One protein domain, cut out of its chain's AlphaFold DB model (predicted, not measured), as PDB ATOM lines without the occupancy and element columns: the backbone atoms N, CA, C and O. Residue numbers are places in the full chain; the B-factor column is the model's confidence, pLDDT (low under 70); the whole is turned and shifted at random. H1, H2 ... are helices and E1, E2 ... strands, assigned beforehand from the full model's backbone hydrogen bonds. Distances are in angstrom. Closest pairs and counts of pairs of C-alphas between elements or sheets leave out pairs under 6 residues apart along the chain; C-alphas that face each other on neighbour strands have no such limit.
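This is residues 103 to 156 of the 338 residues of the protein "Hypothetical protein" of Rotaria socialis (UniProt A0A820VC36). With little regular structure, a small hairpin of strands E1 and E2 has helix H2 packed beside it, while one long loop, residues 116 to 127, joins the short helix H1 to E1. The 54 printed residues hold H1, E1, E2, H2 in that order; the sheet E1 - E2 is antiparallel. The class is mixed, with 20 residues in named elements; the whole is compact, radius of gyration of the C-alphas 10.7 A, spanning 29 by 26 by 17 A.

E1, residues 128 to 130, and E2, residues 135 to 137, form a hairpin at 155 degrees; N 128 and O 137 are within hydrogen-bond range at 2.8 A. The closest C-alphas of E2 and H2, residues 140 to 149, are those of Phe 137 and Ile 143, 5.9 A apart. H1, residues 112 to 115, only just touches H2, with 3 pairs of C-alphas within 8 A, Leu 115 and Ser 141 closest at 6.6 A. H1 and E2 are apart. In H2 every O i to N i+4 pair is within hydrogen-bond range; H1 is too short for one.

H2 measures 14.6 A, E1 6.9 A, E2 6.8 A and H1 5.4 A from first to last C-alpha. H1 begins at C-alpha 112 (183.365, 199.557, 161.412); H2 ends at C-alpha 149 (182.427, 183.059, 152.985).

The C-alphas of Ala 124 and Tyr 156 are the two farthest apart, 30.5 A. The printed part has no cut; H1 to E1 is a long link. Residues 103 to 120, 122, 124 and 151 to 156 have pLDDT under 70.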
ATOM      1  N   VAL A 103     165.671 194.068 157.699       52.12
ATOM      2  CA  VAL A 103     166.725 195.084 157.560       52.12
ATOM      3  C   VAL A 103     167.607 194.746 156.354       52.12
ATOM      4  O   VAL A 103     168.296 193.728 156.345       52.12
ATOM      5  N   SER A 104     167.623 195.621 155.342       51.53
ATOM      6  CA  SER A 104     168.490 195.473 154.165       51.53
ATOM      7  C   SER A 104     169.978 195.507 154.546       51.53
ATOM      8  O   SER A 104     170.414 196.371 155.313       51.53
ATOM      9  N   TYR A 105     170.802 194.628 153.958       58.16
ATOM     10  CA  TYR A 105     172.243 194.524 154.268       58.16
ATOM     11  C   TYR A 105     173.030 195.818 154.142       58.16
ATOM     12  O   TYR A 105     174.029 196.001 154.839       58.16
ATOM     13  N   LYS A 106     172.609 196.707 153.238       57.75
ATOM     14  CA  LYS A 106     173.297 197.976 152.986       57.75
ATOM     15  C   LYS A 106     173.199 198.931 154.175       57.75
ATOM     16  O   LYS A 106     174.081 199.768 154.346       57.75
ATOM     17  N   ASP A 107     172.185 198.767 155.019       61.91
ATOM     18  CA  ASP A 107     171.966 199.606 156.194       61.91
ATOM     19  C   ASP A 107     172.585 199.038 157.479       61.91
ATOM     20  O   ASP A 107     172.711 199.765 158.464       61.91
ATOM     21  N   LEU A 108     173.040 197.777 157.473       58.84
ATOM     22  CA  LEU A 108     173.563 197.094 158.665       58.84
ATOM     23  C   LEU A 108     174.970 197.545 159.094       58.84
ATOM     24  O   LEU A 108     175.374 197.254 160.227       58.84
ATOM     25  N   PHE A 109     175.726 198.230 158.227       62.78
ATOM     26  CA  PHE A 109     177.170 198.440 158.409       62.78
ATOM     27  C   PHE A 109     177.616 199.875 158.106       62.78
ATOM     28  O   PHE A 109     178.504 200.103 157.286       62.78
ATOM     29  N   LYS A 110     177.002 200.859 158.771       59.84
ATOM     30  CA  LYS A 110     177.414 202.269 158.640       59.84
ATOM     31  C   LYS A 110     178.729 202.571 159.375       59.84
ATOM     32  O   LYS A 110     179.417 203.513 158.991       59.84
ATOM     33  N   ASP A 111     179.098 201.777 160.383       61.91
ATOM     34  CA  ASP A 111     180.328 201.942 161.168       61.91
ATOM     35  C   ASP A 111     181.118 200.619 161.276       61.91
ATOM     36  O   ASP A 111     180.556 199.538 161.441       61.91
ATOM     37  N   ILE A 112     182.452 200.698 161.225       53.41
ATOM     38  CA  ILE A 112     183.365 199.557 161.412       53.41
ATOM     39  C   ILE A 112     183.201 198.945 162.810       53.41
ATOM     40  O   ILE A 112     183.369 197.738 162.986       53.41
ATOM     41  N   ARG A 113     182.837 199.754 163.809       61.81
ATOM     42  CA  ARG A 113     182.585 199.287 165.182       61.81
ATOM     43  C   ARG A 113     181.401 198.324 165.262       61.81
ATOM     44  O   ARG A 113     181.427 197.395 166.065       61.81
ATOM     45  N   ASP A 114     180.433 198.477 164.364       63.03
ATOM     46  CA  ASP A 114     179.249 197.624 164.287       63.03
ATOM     47  C   ASP A 114     179.553 196.225 163.731       63.03
ATOM     48  O   ASP A 114     178.737 195.316 163.861       63.03
ATOM     49  N   LEU A 115     180.714 196.038 163.094       55.72
ATOM     50  CA  LEU A 115     181.151 194.738 162.576       55.72
ATOM     51  C   LEU A 115     181.728 193.833 163.670       55.72
ATOM     52  O   LEU A 115     181.797 192.616 163.489       55.72
ATOM     53  N   HIS A 116     182.170 194.428 164.778       56.41
ATOM     54  CA  HIS A 116     182.845 193.737 165.874       56.41
ATOM     55  C   HIS A 116     182.006 193.660 167.145       56.41
ATOM     56  O   HIS A 116     182.450 193.053 168.118       56.41
ATOM     57  N   SER A 117     180.805 194.241 167.159       65.06
ATOM     58  CA  SER A 117     179.910 194.053 168.287       65.06
ATOM     59  C   SER A 117     179.405 192.606 168.301       65.06
ATOM     60  O   SER A 117     178.726 192.136 167.387       65.06
ATOM     61  N   GLU A 118     179.713 191.889 169.380       63.31
ATOM     62  CA  GLU A 118     179.018 190.657 169.778       63.31
ATOM     63  C   GLU A 118     177.632 191.003 170.334       63.31
ATOM     64  O   GLU A 118     177.229 190.548 171.399       63.31
ATOM     65  N   GLN A 119     176.912 191.891 169.651       64.94
ATOM     66  CA  GLN A 119     175.566 192.240 170.051       64.94
ATOM     67  C   GLN A 119     174.674 191.049 169.709       64.94
ATOM     68  O   GLN A 119     174.301 190.835 168.553       64.94
ATOM     69  N   GLU A 120     174.421 190.230 170.723       63.06
ATOM     70  CA  GLU A 120     173.404 189.194 170.691       63.06
ATOM     71  C   GLU A 120     172.044 189.867 170.831       63.06
ATOM     72  O   GLU A 120     171.795 190.643 171.760       63.06
ATOM     73  N   PHE A 121     171.162 189.591 169.878       70.94
ATOM     74  CA  PHE A 121     169.772 189.981 169.999       70.94
ATOM     75  C   PHE A 121     169.083 188.879 170.807       70.94
ATOM     76  O   PHE A 121     168.854 187.780 170.311       70.94
ATOM     77  N   ASN A 122     168.860 189.149 172.095       57.62
ATOM     78  CA  ASN A 122     168.255 188.191 173.030       57.62
ATOM     79  C   ASN A 122     166.740 188.048 172.861       57.62
ATOM     80  O   ASN A 122     166.146 187.145 173.454       57.62
ATOM     81  N   ASP A 123     166.116 188.907 172.060       74.31
ATOM     82  CA  ASP A 123     164.727 188.718 171.678       74.31
ATOM     83  C   ASP A 123     164.674 187.573 170.667       74.31
ATOM     84  O   ASP A 123     165.243 187.662 169.579       74.31
ATOM     85  N   ALA A 124     164.005 186.477 171.044       69.44
ATOM     86  CA  ALA A 124     163.857 185.271 170.219       69.44
ATOM     87  C   ALA A 124     163.277 185.559 168.818       69.44
ATOM     88  O   ALA A 124     163.455 184.756 167.893       69.44
ATOM     89  N   ASP A 125     162.644 186.722 168.679       77.62
ATOM     90  CA  ASP A 125     161.962 187.203 167.486       77.62
ATOM     91  C   ASP A 125     162.861 188.065 166.586       77.62
ATOM     92  O   ASP A 125     162.540 188.271 165.417       77.62
ATOM     93  N   TYR A 126     164.019 188.528 167.073       79.44
ATOM     94  CA  TYR A 126     164.927 189.346 166.275       79.44
ATOM     95  C   TYR A 126     166.052 188.498 165.675       79.44
ATOM     96  O   TYR A 126     167.072 188.206 166.304       79.44
ATOM     97  N   LYS A 127     165.869 188.110 164.411       89.94
ATOM     98  CA  LYS A 127     166.877 187.410 163.609       89.94
ATOM     99  C   LYS A 127     167.296 188.280 162.432       89.94
ATOM    100  O   LYS A 127     166.475 188.890 161.759       89.94
ATOM    101  N   LEU A 128     168.596 188.309 162.169       90.31
ATOM    102  CA  LEU A 128     169.173 188.903 160.973       90.31
ATOM    103  C   LEU A 128     169.033 187.901 159.826       90.31
ATOM    104  O   LEU A 128     169.663 186.842 159.844       90.31
ATOM    105  N   PHE A 129     168.202 188.227 158.844       89.44
ATOM    106  CA  PHE A 129     167.945 187.360 157.698       89.44
ATOM    107  C   PHE A 129     169.022 187.502 156.614       89.44
ATOM    108  O   PHE A 129     169.598 188.577 156.474       89.44
ATOM    109  N   CYS A 130     169.316 186.383 155.944       89.94
ATOM    110  CA  CYS A 130     170.157 185.975 154.805       89.94
ATOM    111  C   CYS A 130     169.521 185.898 153.390       89.94
ATOM    112  O   CYS A 130     169.547 184.796 152.875       89.94
ATOM    113  N   GLU A 131     168.970 186.922 152.725       87.50
ATOM    114  CA  GLU A 131     168.276 186.836 151.420       87.50
ATOM    115  C   GLU A 131     169.022 186.031 150.341       87.50
ATOM    116  O   GLU A 131     168.388 185.378 149.517       87.50
ATOM    117  N   LEU A 132     170.361 186.049 150.331       83.12
ATOM    118  CA  LEU A 132     171.147 185.296 149.346       83.12
ATOM    119  C   LEU A 132     171.032 183.777 149.514       83.12
ATOM    120  O   LEU A 132     171.198 183.047 148.539       83.12
ATOM    121  N   LEU A 133     170.823 183.305 150.745       86.94
ATOM    122  CA  LEU A 133     170.865 181.886 151.107       86.94
ATOM    123  C   LEU A 133     169.677 181.429 151.958       86.94
ATOM    124  O   LEU A 133     169.644 180.277 152.374       86.94
ATOM    125  N   ASP A 134     168.711 182.313 152.189       91.19
ATOM    126  CA  ASP A 134     167.515 182.074 152.997       91.19
ATOM    127  C   ASP A 134     167.839 181.601 154.437       91.19
ATOM    128  O   ASP A 134     167.141 180.788 155.039       91.19
ATOM    129  N   GLU A 135     168.946 182.098 155.010       91.62
ATOM    130  CA  GLU A 135     169.427 181.720 156.351       91.62
ATOM    131  C   GLU A 135     169.162 182.808 157.402       91.62
ATOM    132  O   GLU A 135     169.228 183.996 157.114       91.62
ATOM    133  N   ASN A 136     168.914 182.428 158.659       93.25
ATOM    134  CA  ASN A 136     168.684 183.369 159.761       93.25
ATOM    135  C   ASN A 136     169.815 183.319 160.797       93.25
ATOM    136  O   ASN A 136     170.226 182.242 161.226       93.25
ATOM    137  N   PHE A 137     170.258 184.487 161.265       93.31
ATOM    138  CA  PHE A 137     171.341 184.638 162.238       93.31
ATOM    139  C   PHE A 137     170.869 185.407 163.471       93.31
ATOM    140  O   PHE A 137     170.277 186.473 163.365       93.31
ATOM    141  N   ASN A 138     171.182 184.903 164.658       91.56
ATOM    142  CA  ASN A 138     170.903 185.568 165.940       91.56
ATOM    143  C   ASN A 138     172.040 186.497 166.406       91.56
ATOM    144  O   ASN A 138     171.865 187.291 167.327       91.56
ATOM    145  N   VAL A 139     173.215 186.404 165.774       89.06
ATOM    146  CA  VAL A 139     174.394 187.206 166.118       89.06
ATOM    147  C   VAL A 139     174.935 187.903 164.878       89.06
ATOM    148  O   VAL A 139     175.196 187.276 163.846       89.06
ATOM    149  N   LYS A 140     175.182 189.209 164.998       87.56
ATOM    150  CA  LYS A 140     175.687 190.049 163.904       87.56
ATOM    151  C   LYS A 140     177.032 189.573 163.346       87.56
ATOM    152  O   LYS A 140     177.242 189.549 162.135       87.56
ATOM    153  N   SER A 141     177.933 189.118 164.211       89.00
ATOM    154  CA  SER A 141     179.234 188.584 163.792       89.00
ATOM    155  C   SER A 141     179.117 187.311 162.935       89.00
ATOM    156  O   SER A 141     179.972 187.073 162.078       89.00
ATOM    157  N   LEU A 142     178.056 186.513 163.110       90.00
ATOM    158  CA  LEU A 142     177.829 185.286 162.342       90.00
ATOM    159  C   LEU A 142     177.353 185.583 160.921       90.00
ATOM    160  O   LEU A 142     177.933 185.037 159.981       90.00
ATOM    161  N   ILE A 143     176.394 186.499 160.745       90.81
ATOM    162  CA  ILE A 143     175.940 186.886 159.400       90.81
ATOM    163  C   ILE A 143     177.067 187.543 158.597       90.81
ATOM    164  O   ILE A 143     177.240 187.259 157.417       90.81
ATOM    165  N   ILE A 144     177.928 188.338 159.245       86.88
ATOM    166  CA  ILE A 144     179.106 188.930 158.595       86.88
ATOM    167  C   ILE A 144     180.072 187.842 158.112       86.88
ATOM    168  O   ILE A 144     180.550 187.896 156.977       86.88
ATOM    169  N   LYS A 145     180.388 186.855 158.962       88.50
ATOM    170  CA  LYS A 145     181.257 185.731 158.578       88.50
ATOM    171  C   LYS A 145     180.652 184.947 157.416       88.50
ATOM    172  O   LYS A 145     181.361 184.657 156.456       88.50
ATOM    173  N   HIS A 146     179.354 184.674 157.479       89.88
ATOM    174  CA  HIS A 146     178.614 183.979 156.434       89.88
ATOM    175  C   HIS A 146     178.659 184.728 155.088       89.88
ATOM    176  O   HIS A 146     178.990 184.135 154.059       89.88
ATOM    177  N   LEU A 147     178.429 186.044 155.083       86.75
ATOM    178  CA  LEU A 147     178.503 186.861 153.866       86.75
ATOM    179  C   LEU A 147     179.918 186.882 153.258       86.75
ATOM    180  O   LEU A 147     180.063 186.793 152.038       86.75
ATOM    181  N   ARG A 148     180.968 186.917 154.092       84.81
ATOM    182  CA  ARG A 148     182.368 186.842 153.625       84.81
ATOM    183  C   ARG A 148     182.688 185.507 152.961       84.81
ATOM    184  O   ARG A 148     183.379 185.477 151.944       84.81
ATOM    185  N   SER A 149     182.197 184.404 153.524       84.56
ATOM    186  CA  SER A 149     182.427 183.059 152.985       84.56
ATOM    187  C   SER A 149     181.800 182.858 151.604       84.56
ATOM    188  O   SER A 149     182.341 182.103 150.799       84.56
ATOM    189  N   ASN A 150     180.720 183.574 151.294       75.56
ATOM    190  CA  ASN A 150     179.990 183.419 150.038       75.56
ATOM    191  C   ASN A 150     180.577 184.179 148.843       75.56
ATOM    192  O   ASN A 150     179.960 184.205 147.782       75.56
ATOM    193  N   LYS A 151     181.763 184.801 148.972       64.00
ATOM    194  CA  LYS A 151     182.412 185.647 147.940       64.00
ATOM    195  C   LYS A 151     181.551 186.810 147.410       64.00
ATOM    196  O   LYS A 151     182.033 187.571 146.579       64.00
ATOM    197  N   ALA A 152     180.316 186.960 147.884       57.19
ATOM    198  CA  ALA A 152     179.355 187.932 147.387       57.19
ATOM    199  C   ALA A 152     179.665 189.346 147.885       57.19
ATOM    200  O   ALA A 152     179.369 190.315 147.196       57.19
ATOM    201  N   ILE A 153     180.256 189.479 149.078       58.03
ATOM    202  CA  ILE A 153     180.507 190.778 149.700       58.03
ATOM    203  C   ILE A 153     181.789 190.684 150.531       58.03
ATOM    204  O   ILE A 153     181.813 190.073 151.601       58.03
ATOM    205  N   ASN A 154     182.867 191.305 150.051       55.47
ATOM    206  CA  ASN A 154     183.988 191.659 150.913       55.47
ATOM    207  C   ASN A 154     183.738 193.093 151.410       55.47
ATOM    208  O   ASN A 154     183.885 194.020 150.619       55.47
ATOM    209  N   PRO A 155     183.342 193.311 152.681       50.50
ATOM    210  CA  PRO A 155     183.059 194.656 153.193       50.50
ATOM    211  C   PRO A 155     184.317 195.533 153.291       50.50
ATOM    212  O   PRO A 155     184.226 196.710 153.627       50.50
ATOM    213  N   TYR A 156     185.493 194.966 153.011       47.62
ATOM    214  CA  TYR A 156     186.761 195.672 152.981       47.62
ATOM    215  C   TYR A 156     187.233 195.825 151.536       47.62
ATOM    216  O   TYR A 156     187.986 194.995 151.022       47.62
TER     217      TYR A 156